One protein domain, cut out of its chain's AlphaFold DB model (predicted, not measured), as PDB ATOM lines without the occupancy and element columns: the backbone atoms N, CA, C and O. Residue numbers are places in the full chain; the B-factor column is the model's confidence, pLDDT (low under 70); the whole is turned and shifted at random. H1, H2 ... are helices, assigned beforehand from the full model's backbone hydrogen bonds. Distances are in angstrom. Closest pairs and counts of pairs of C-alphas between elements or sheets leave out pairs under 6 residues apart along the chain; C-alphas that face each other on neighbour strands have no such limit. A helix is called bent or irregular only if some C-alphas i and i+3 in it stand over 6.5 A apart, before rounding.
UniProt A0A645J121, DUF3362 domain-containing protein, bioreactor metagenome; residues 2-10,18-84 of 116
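What this domain is: This is residues 2 to 10 and 18 to 84 of the 116 residues of the protein "DUF3362 domain-containing protein" of bioreactor metagenome (UniProt A0A645J121). Two parts stand side by side with little between them: at one end of the long axis H3 and H4 pack crosswise, with H1 beyond the last residues of H3; at the other end H2 sits by itself among loops. The long stretch of residues 35 to 49 joins H2 to H3, and after H4 residues 78 to 84 fold back beside it. The printed part has 76 residues, with four named helices in the order H1, H2, H3, H4 and no named strand; the class is all helix. The whole is loose, with a radius of gyration of the C-alphas of 14.3 A, and elongated, spanning 38 by 25 by 22 A.

How they stand to each other: H1, residues 2 to 9, touches H3, residues 50 to 60, with 4 pairs of C-alphas within 8 A. Their closest C-alphas are those of Ala 4 and Met 60, 5.2 A apart. The two run the same way at a shallow tilt of 27 degrees. H2, residues 27 to 34, touches no helix; it is apart from H1, from H3 and from H4, residues 65 to 77. H3 and H4 touch, with 14 pairs of C-alphas within 8 A and their centres 9.0 A apart. Their closest C-alphas are those of Ala 58 and Asn 67, at 5.3 A. H4 is irregular, C-alphas 66 and 69 being 7.4 A apart, and its line is a rough one. The lines of H3 and H4 stand at 71 degrees, only just about perpendicular. H1 and H4 are apart. In H1, H2 and H3 every O i to N i+4 pair is within hydrogen-bond range; in H4 7 of 9 are.

Where its parts are: H1 begins at C-alpha 2, at (29.190, 42.635, 40.006), and runs 8 residues to Lys 9. H2 runs 10.4 A from Ile 27 to Thr 34, and H1 10.5 A. H3 begins at C-alpha 50, at (36.454, 52.719, 23.967), and reaches Met 60 after 15.6 A. H4, the longest helix with 13 residues, runs 19.4 A from Pro 65 to Leu 77, where C-alpha 77 lies at (33.705, 37.596, 27.266).

The domain as a whole: The two C-alphas farthest apart, those of Gly 25 and Lys 82, are 40.7 A from each other. Residues 11 to 17 are cut out and not printed, and C-alphas 10 and 18 are 19.7 A apart across the cut; the link from H1 to H2 runs across it. Of the links that are printed whole, H2 to H3 is long, with 15 residues, and H3 to H4 is tight, with 4. The mean pLDDT of the printed part is 91.4, and no printed residue is under 70.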
ATOM      1  N   GLU A   2      29.831  42.714  38.684       89.38
ATOM      2  CA  GLU A   2      29.190  42.635  40.006       89.38
ATOM      3  C   GLU A   2      28.263  43.817  40.281       89.38
ATOM      4  O   GLU A   2      27.135  43.610  40.714       89.38
ATOM      5  N   LEU A   3      28.677  45.025  39.887       90.75
ATOM      6  CA  LEU A   3      27.840  46.219  39.970       90.75
ATOM      7  C   LEU A   3      26.508  46.074  39.218       90.75
ATOM      8  O   LEU A   3      25.469  46.412  39.765       90.75
ATOM      9  N   ALA A   4      26.494  45.523  38.002       91.50
ATOM     10  CA  ALA A   4      25.252  45.343  37.242       91.50
ATOM     11  C   ALA A   4      24.292  44.358  37.929       91.50
ATOM     12  O   ALA A   4      23.086  44.591  37.993       91.50
ATOM     13  N   VAL A   5      24.833  43.273  38.494       91.31
ATOM     14  CA  VAL A   5      24.054  42.305  39.280       91.31
ATOM     15  C   VAL A   5      23.517  42.954  40.555       91.31
ATOM     16  O   VAL A   5      22.361  42.738  40.910       91.31
ATOM     17  N   PHE A   6      24.336  43.758  41.229       92.81
ATOM     18  CA  PHE A   6      23.936  44.508  42.412       92.81
ATOM     19  C   PHE A   6      22.810  45.502  42.100       92.81
ATOM     20  O   PHE A   6      21.771  45.447  42.751       92.81
ATOM     21  N   LEU A   7      22.970  46.334  41.063       92.00
ATOM     22  CA  LEU A   7      21.955  47.292  40.612       92.00
ATOM     23  C   LEU A   7      20.626  46.592  40.332       92.00
ATOM     24  O   LEU A   7      19.586  47.026  40.816       92.00
ATOM     25  N   LYS A   8      20.670  45.451  39.635       90.56
ATOM     26  CA  LYS A   8      19.477  44.650  39.377       90.56
ATOM     27  C   LYS A   8      18.818  44.144  40.663       90.56
ATOM     28  O   LYS A   8      17.604  44.264  40.800       90.56
ATOM     29  N   LYS A   9      19.595  43.586  41.597       92.25
ATOM     30  CA  LYS A   9      19.081  43.091  42.888       92.25
ATOM     31  C   LYS A   9      18.432  44.198  43.720       92.25
ATOM     32  O   LYS A   9      17.438  43.936  44.382       92.25
ATOM     33  N   GLN A  10      18.980  45.410  43.662       93.50
ATOM     34  CA  GLN A  10      18.449  46.587  44.353       93.50
ATOM     35  C   GLN A  10      17.367  47.329  43.550       93.50
ATOM     36  O   GLN A  10      16.887  48.369  43.985       93.50
ATOM     37  N   GLN A  18      28.500  58.291  34.187       88.75
ATOM     38  CA  GLN A  18      29.698  59.099  34.045       88.75
ATOM     39  C   GLN A  18      30.887  58.191  33.741       88.75
ATOM     40  O   GLN A  18      31.155  57.237  34.473       88.75
ATOM     41  N   ASP A  19      31.607  58.519  32.673       86.94
ATOM     42  CA  ASP A  19      32.888  57.891  32.392       86.94
ATOM     43  C   ASP A  19      33.971  58.517  33.275       86.94
ATOM     44  O   ASP A  19      33.963  59.717  33.558       86.94
ATOM     45  N   PHE A  20      34.921  57.694  33.712       88.25
ATOM     46  CA  PHE A  20      36.049  58.182  34.491       88.25
ATOM     47  C   PHE A  20      36.936  59.097  33.636       88.25
ATOM     48  O   PHE A  20      37.437  58.684  32.586       88.25
ATOM     49  N   TYR A  21      37.153  60.323  34.117       85.88
ATOM     50  CA  TYR A  21      38.082  61.284  33.534       85.88
ATOM     51  C   TYR A  21      39.305  61.427  34.456       85.88
ATOM     52  O   TYR A  21      39.154  61.919  35.582       85.88
ATOM     53  N   PRO A  22      40.500  60.972  34.033       88.00
ATOM     54  CA  PRO A  22      41.686  60.994  34.878       88.00
ATOM     55  C   PRO A  22      42.046  62.434  35.240       88.00
ATOM     56  O   PRO A  22      42.372  63.254  34.386       88.00
ATOM     57  N   THR A  23      41.978  62.726  36.534       92.38
ATOM     58  CA  THR A  23      42.336  64.027  37.102       92.38
ATOM     59  C   THR A  23      43.757  63.942  37.664       92.38
ATOM     60  O   THR A  23      44.015  63.063  38.493       92.38
ATOM     61  N   PRO A  24      44.703  64.793  37.234       91.50
ATOM     62  CA  PRO A  24      46.070  64.759  37.747       91.50
ATOM     63  C   PRO A  24      46.125  64.863  39.277       91.50
ATOM     64  O   PRO A  24      45.300  65.536  39.892       91.50
ATOM     65  N   GLY A  25      47.101  64.195  39.895       92.19
ATOM     66  CA  GLY A  25      47.305  64.236  41.348       92.19
ATOM     67  C   GLY A  25      46.370  63.345  42.170       92.19
ATOM     68  O   GLY A  25      46.449  63.368  43.395       92.19
ATOM     69  N   THR A  26      45.508  62.537  41.539       94.12
ATOM     70  CA  THR A  26      44.665  61.570  42.254       94.12
ATOM     71  C   THR A  26      45.205  60.145  42.159       94.12
ATOM     72  O   THR A  26      45.752  59.712  41.143       94.12
ATOM     73  N   ILE A  27      44.963  59.372  43.218       93.62
ATOM     74  CA  ILE A  27      45.272  57.940  43.265       93.62
ATOM     75  C   ILE A  27      44.575  57.177  42.130       93.62
ATOM     76  O   ILE A  27      45.189  56.326  41.495       93.62
ATOM     77  N   SER A  28      43.313  57.502  41.835       92.94
ATOM     78  CA  SER A  28      42.545  56.858  40.765       92.94
ATOM     79  C   SER A  28      43.186  57.040  39.391       92.94
ATOM     80  O   SER A  28      43.148  56.129  38.569       92.94
ATOM     81  N   THR A  29      43.824  58.186  39.152       94.25
ATOM     82  CA  THR A  29      44.573  58.440  37.922       94.25
ATOM     83  C   THR A  29      45.848  57.612  37.868       94.25
ATOM     84  O   THR A  29      46.117  56.999  36.837       94.25
ATOM     85  N   CYS A  30      46.591  57.514  38.974       92.50
ATOM     86  CA  CYS A  30      47.740  56.611  39.053       92.50
ATOM     87  C   CYS A  30      47.314  55.166  38.766       92.50
ATOM     88  O   CYS A  30      47.881  54.551  37.872       92.50
ATOM     89  N   MET A  31      46.260  54.667  39.420       94.81
ATOM     90  CA  MET A  31      45.702  53.329  39.173       94.81
ATOM     91  C   MET A  31      45.272  53.132  37.716       94.81
ATOM     92  O   MET A  31      45.481  52.063  37.150       94.81
ATOM     93  N   TYR A  32      44.669  54.150  37.099       93.12
ATOM     94  CA  TYR A  32      44.235  54.097  35.703       93.12
ATOM     95  C   TYR A  32      45.408  53.912  34.736       93.12
ATOM     96  O   TYR A  32      45.286  53.129  33.797       93.12
ATOM     97  N   TYR A  33      46.533  54.593  34.973       92.06
ATOM     98  CA  TYR A  33      47.714  54.512  34.109       92.06
ATOM     99  C   TYR A  33      48.635  53.333  34.427       92.06
ATOM    100  O   TYR A  33      49.204  52.751  33.508       92.06
ATOM    101  N   THR A  34      48.800  52.976  35.701       93.25
ATOM    102  CA  THR A  34      49.689  51.876  36.105       93.25
ATOM    103  C   THR A  34      48.994  50.521  36.072       93.25
ATOM    104  O   THR A  34      49.666  49.501  35.966       93.25
ATOM    105  N   GLY A  35      47.662  50.489  36.183       93.88
ATOM    106  CA  GLY A  35      46.905  49.251  36.348       93.88
ATOM    107  C   GLY A  35      47.212  48.543  37.668       93.88
ATOM    108  O   GLY A  35      47.010  47.337  37.760       93.88
ATOM    109  N   LEU A  36      47.729  49.257  38.675       95.81
ATOM    110  CA  LEU A  36      48.096  48.706  39.979       95.81
ATOM    111  C   LEU A  36      47.331  49.409  41.100       95.81
ATOM    112  O   LEU A  36      47.149  50.626  41.082       95.81
ATOM    113  N   ASP A  37      46.935  48.638  42.107       94.12
ATOM    114  CA  ASP A  37      46.517  49.172  43.400       94.12
ATOM    115  C   ASP A  37      47.728  49.844  44.081       94.12
ATOM    116  O   ASP A  37      48.760  49.191  44.248       94.12
ATOM    117  N   PRO A  38      47.641  51.122  44.490       91.81
ATOM    118  CA  PRO A  38      48.763  51.847  45.091       91.81
ATOM    119  C   PRO A  38      49.219  51.276  46.440       91.81
ATOM    120  O   PRO A  38      50.350  51.528  46.845       91.81
ATOM    121  N   TYR A  39      48.355  50.545  47.150       93.25
ATOM    122  CA  TYR A  39      48.647  50.018  48.481       93.25
ATOM    123  C   TYR A  39      49.148  48.581  48.414       93.25
ATOM    124  O   TYR A  39      50.101  48.220  49.097       93.25
ATOM    125  N   SER A  40      48.494  47.749  47.598       95.19
ATOM    126  CA  SER A  40      48.825  46.324  47.505       95.19
ATOM    127  C   SER A  40      49.765  45.976  46.350       95.19
ATOM    128  O   SER A  40      50.270  44.855  46.310       95.19
ATOM    129  N   LEU A  41      49.980  46.905  45.409       93.12
ATOM    130  CA  LEU A  41      50.726  46.714  44.157       93.12
ATOM    131  C   LEU A  41      50.219  45.546  43.303       93.12
ATOM    132  O   LEU A  41      50.909  45.066  42.404       93.12
ATOM    133  N   LYS A  42      48.997  45.077  43.563       96.38
ATOM    134  CA  LYS A  42      48.364  44.037  42.760       96.38
ATOM    135  C   LYS A  42      47.753  44.650  41.503       96.38
ATOM    136  O   LYS A  42      47.247  45.773  41.567       96.38
ATOM    137  N   PRO A  43      47.734  43.908  40.384       95.19
ATOM    138  CA  PRO A  43      47.027  44.331  39.188       95.19
ATOM    139  C   PRO A  43      45.550  44.618  39.469       95.19
ATOM    140  O   PRO A  43      44.831  43.780  40.019       95.19
ATOM    141  N   VAL A  44      45.098  45.797  39.058       92.81
ATOM    142  CA  VAL A  44      43.705  46.233  39.074       92.81
ATOM    143  C   VAL A  44      43.252  46.411  37.638       92.81
ATOM    144  O   VAL A  44      43.862  47.126  36.848       92.81
ATOM    145  N   TYR A  45      42.143  45.763  37.303       89.69
ATOM    146  CA  TYR A  45      41.556  45.883  35.980       89.69
ATOM    147  C   TYR A  45      40.935  47.272  35.773       89.69
ATOM    148  O   TYR A  45      40.021  47.669  36.500       89.69
ATOM    149  N   THR A  46      41.376  47.970  34.727       89.56
ATOM    150  CA  THR A  46      40.821  49.249  34.270       89.56
ATOM    151  C   THR A  46      40.494  49.164  32.778       89.56
ATOM    152  O   THR A  46      41.291  48.699  31.968       89.56
ATOM    153  N   ALA A  47      39.286  49.585  32.391       89.06
ATOM    154  CA  ALA A  47      38.898  49.616  30.983       89.06
ATOM    155  C   ALA A  47      39.466  50.874  30.322       89.06
ATOM    156  O   ALA A  47      39.031  51.992  30.616       89.06
ATOM    157  N   VAL A  48      40.419  50.695  29.412       87.56
ATOM    158  CA  VAL A  48      41.068  51.809  28.703       87.56
ATOM    159  C   VAL A  48      40.458  51.988  27.316       87.56
ATOM    160  O   VAL A  48      40.218  53.119  26.887       87.56
ATOM    161  N   SER A  49      40.142  50.884  26.631       91.62
ATOM    162  CA  SER A  49      39.635  50.937  25.262       91.62
ATOM    163  C   SER A  49      38.194  51.477  25.196       91.62
ATOM    164  O   SER A  49      37.373  51.171  26.069       91.62
ATOM    165  N   PRO A  50      37.824  52.229  24.139       91.31
ATOM    166  CA  PRO A  50      36.454  52.719  23.967       91.31
ATOM    167  C   PRO A  50      35.415  51.594  23.965       91.31
ATOM    168  O   PRO A  50      34.327  51.739  24.518       91.31
ATOM    169  N   LYS A  51      35.766  50.442  23.381       91.75
ATOM    170  CA  LYS A  51      34.890  49.270  23.315       91.75
ATOM    171  C   LYS A  51      34.626  48.679  24.700       91.75
ATOM    172  O   LYS A  51      33.480  48.371  25.015       91.75
ATOM    173  N   GLU A  52      35.652  48.531  25.536       91.12
ATOM    174  CA  GLU A  52      35.476  48.030  26.905       91.12
ATOM    175  C   GLU A  52      34.682  49.003  27.768       91.12
ATOM    176  O   GLU A  52      33.783  48.564  28.486       91.12
ATOM    177  N   LYS A  53      34.940  50.312  27.651       91.81
ATOM    178  CA  LYS A  53      34.150  51.346  28.336       91.81
ATOM    179  C   LYS A  53      32.681  51.284  27.923       91.81
ATOM    180  O   LYS A  53      31.802  51.238  28.782       91.81
ATOM    181  N   ALA A  54      32.403  51.165  26.622       92.50
ATOM    182  CA  ALA A  54      31.045  51.000  26.109       92.50
ATOM    183  C   ALA A  54      30.369  49.730  26.652       92.50
ATOM    184  O   ALA A  54      29.209  49.776  27.056       92.50
ATOM    185  N   MET A  55      31.091  48.607  26.729       93.12
ATOM    186  CA  MET A  55      30.580  47.373  27.334       93.12
ATOM    187  C   MET A  55      30.300  47.532  28.837       93.12
ATOM    188  O   MET A  55      29.260  47.081  29.315       93.12
ATOM    189  N   GLN A  56      31.182  48.197  29.590       92.12
ATOM    190  CA  GLN A  56      30.965  48.478  31.014       92.12
ATOM    191  C   GLN A  56      29.751  49.383  31.248       92.12
ATOM    192  O   GLN A  56      28.916  49.081  32.101       92.12
ATOM    193  N   ARG A  57      29.613  50.449  30.455       93.44
ATOM    194  CA  ARG A  57      28.448  51.338  30.478       93.44
ATOM    195  C   ARG A  57      27.162  50.586  30.138       93.44
ATOM    196  O   ARG A  57      26.181  50.690  30.873       93.44
ATOM    197  N   ALA A  58      27.184  49.774  29.081       93.62
ATOM    198  CA  ALA A  58      26.050  48.952  28.664       93.62
ATOM    199  C   ALA A  58      25.577  48.006  29.779       93.62
ATOM    200  O   ALA A  58      24.375  47.827  29.952       93.62
ATOM    201  N   LEU A  59      26.497  47.451  30.578       93.06
ATOM    202  CA  LEU A  59      26.154  46.609  31.728       93.06
ATOM    203  C   LEU A  59      25.395  47.363  32.825       93.06
ATOM    204  O   LEU A  59      24.515  46.777  33.450       93.06
ATOM    205  N   MET A  60      25.706  48.639  33.070       92.38
ATOM    206  CA  MET A  60      24.952  49.454  34.036       92.38
ATOM    207  C   MET A  60      23.558  49.817  33.520       92.38
ATOM    208  O   MET A  60      22.614  49.932  34.295       92.38
ATOM    209  N   GLN A  61      23.421  49.922  32.201       93.94
ATOM    210  CA  GLN A  61      22.178  50.241  31.507       93.94
ATOM    211  C   GLN A  61      21.597  49.014  30.786       93.94
ATOM    212  O   GLN A  61      21.106  49.117  29.660       93.94
ATOM    213  N   TYR A  62      21.663  47.838  31.421       91.81
ATOM    214  CA  TYR A  62      21.295  46.555  30.804       91.81
ATOM    215  C   TYR A  62      19.829  46.479  30.346       91.81
ATOM    216  O   TYR A  62      19.487  45.674  29.482       91.81
ATOM    217  N   PHE A  63      18.961  47.304  30.933       90.06
ATOM    218  CA  PHE A  63      17.534  47.381  30.624       90.06
ATOM    219  C   PHE A  63      17.245  48.116  29.306       90.06
ATOM    220  O   PHE A  63      16.134  48.012  28.787       90.06
ATOM    221  N   LEU A  64      18.218  48.853  28.756       92.25
ATOM    222  CA  LEU A  64      18.052  49.531  27.475       92.25
ATOM    223  C   LEU A  64      18.210  48.527  26.321       92.25
ATOM    224  O   LEU A  64      19.262  47.894  26.197       92.25
ATOM    225  N   PRO A  65      17.225  48.412  25.411       89.88
ATOM    226  CA  PRO A  65      17.265  47.430  24.327       89.88
ATOM    227  C   PRO A  65      18.422  47.677  23.349       89.88
ATOM    228  O   PRO A  65      18.974  46.731  22.792       89.88
ATOM    229  N   GLN A  66      18.833  48.937  23.189       91.94
ATOM    230  CA  GLN A  66      19.952  49.345  22.332       91.94
ATOM    231  C   GLN A  66      21.292  48.753  22.809       91.94
ATOM    232  O   GLN A  66      22.147  48.409  22.000       91.94
ATOM    233  N   ASN A  67      21.444  48.558  24.124       93.19
ATOM    234  CA  ASN A  67      22.662  48.036  24.744       93.19
ATOM    235  C   ASN A  67      22.726  46.504  24.756       93.19
ATOM    236  O   ASN A  67      23.755  45.933  25.114       93.19
ATOM    237  N   ARG A  68      21.649  45.818  24.354       91.44
ATOM    238  CA  ARG A  68      21.508  44.361  24.465       91.44
ATOM    239  C   ARG A  68      22.668  43.597  23.822       91.44
ATOM    240  O   ARG A  68      23.179  42.657  24.424       91.44
ATOM    241  N   SER A  69      23.098  44.006  22.627       92.31
ATOM    242  CA  SER A  69      24.206  43.365  21.905       92.31
ATOM    243  C   SER A  69      25.542  43.511  22.640       92.31
ATOM    244  O   SER A  69      26.299  42.546  22.730       92.31
ATOM    245  N   LEU A  70      25.814  44.690  23.208       93.50
ATOM    246  CA  LEU A  70      27.021  44.964  23.991       93.50
ATOM    247  C   LEU A  70      27.014  44.211  25.323       93.50
ATOM    248  O   LEU A  70      28.040  43.659  25.714       93.50
ATOM    249  N   VAL A  71      25.862  44.128  25.994       92.81
ATOM    250  CA  VAL A  71      25.711  43.342  27.228       92.81
ATOM    251  C   VAL A  71      25.921  41.856  26.956       92.81
ATOM    252  O   VAL A  71      26.638  41.193  27.701       92.81
ATOM    253  N   GLU A  72      25.349  41.330  25.873       92.38
ATOM    254  CA  GLU A  72      25.547  39.938  25.466       92.38
ATOM    255  C   GLU A  72      27.027  39.636  25.177       92.38
ATOM    256  O   GLU A  72      27.558  38.638  25.670       92.38
ATOM    257  N   GLN A  73      27.714  40.522  24.446       91.94
ATOM    258  CA  GLN A  73      29.157  40.414  24.204       91.94
ATOM    259  C   GLN A  73      29.950  40.432  25.515       91.94
ATOM    260  O   GLN A  73      30.766  39.540  25.742       91.94
ATOM    261  N   ALA A  74      29.672  41.384  26.409       92.12
ATOM    262  CA  ALA A  74      30.346  41.490  27.699       92.12
ATOM    263  C   ALA A  74      30.145  40.233  28.564       92.12
ATOM    264  O   ALA A  74      31.086  39.745  29.189       92.12
ATOM    265  N   LEU A  75      28.931  39.671  28.583       90.88
ATOM    266  CA  LEU A  75      28.617  38.451  29.334       90.88
ATOM    267  C   LEU A  75      29.330  37.219  28.778       90.88
ATOM    268  O   LEU A  75      29.779  36.380  29.561       90.88
ATOM    269  N   ARG A  76      29.464  37.119  27.450       90.75
ATOM    270  CA  ARG A  76      30.219  36.040  26.800       90.75
ATOM    271  C   ARG A  76      31.716  36.150  27.060       90.75
ATOM    272  O   ARG A  76      32.322  35.141  27.393       90.75
ATOM    273  N   LEU A  77      32.283  37.357  26.987       89.00
ATOM    274  CA  LEU A  77      33.705  37.596  27.266       89.00
ATOM    275  C   LEU A  77      34.096  37.186  28.690       89.00
ATOM    276  O   LEU A  77      35.150  36.600  28.895       89.00
ATOM    277  N   VAL A  78      33.227  37.445  29.669       86.19
ATOM    278  CA  VAL A  78      33.463  37.085  31.080       86.19
ATOM    279  C   VAL A  78      33.029  35.638  31.391       86.19
ATOM    280  O   VAL A  78      33.166  35.170  32.519       86.19
ATOM    281  N   GLY A  79      32.463  34.907  30.423       86.06
ATOM    282  CA  GLY A  79      31.987  33.530  30.616       86.06
ATOM    283  C   GLY A  79      30.743  33.399  31.513       86.06
ATOM    284  O   GLY A  79      30.417  32.312  31.984       86.06
ATOM    285  N   ARG A  80      30.009  34.491  31.762       87.00
ATOM    286  CA  ARG A  80      28.813  34.540  32.633       87.00
ATOM    287  C   ARG A  80      27.513  34.388  31.831       87.00
ATOM    288  O   ARG A  80      26.533  35.092  32.073       87.00
ATOM    289  N   THR A  81      27.470  33.439  30.896       85.56
ATOM    290  CA  THR A  81      26.309  33.192  30.012       85.56
ATOM    291  C   THR A  81      25.031  32.803  30.755       85.56
ATOM    292  O   THR A  81      23.943  33.037  30.243       85.56
ATOM    293  N   LYS A  82      25.137  32.299  31.993       85.31
ATOM    294  CA  LYS A  82      23.988  32.005  32.871       85.31
ATOM    295  C   LYS A  82      23.096  33.222  33.149       85.31
ATOM    296  O   LYS A  82      21.925  33.051  33.450       85.31
ATOM    297  N   LEU A  83      23.631  34.441  33.035       85.75
ATOM    298  CA  LEU A  83      22.862  35.682  33.197       85.75
ATOM    299  C   LEU A  83      22.064  36.067  31.935       85.75
ATOM    300  O   LEU A  83      21.447  37.132  31.918       85.75
ATOM    301  N   ILE A  84      22.089  35.226  30.896       87.69
ATOM    302  CA  ILE A  84      21.280  35.331  29.679       87.69
ATOM    303  C   ILE A  84      20.169  34.278  29.769       87.69
ATOM    304  O   ILE A  84      20.255  33.201  29.182       87.69
TER     305      ILE A  84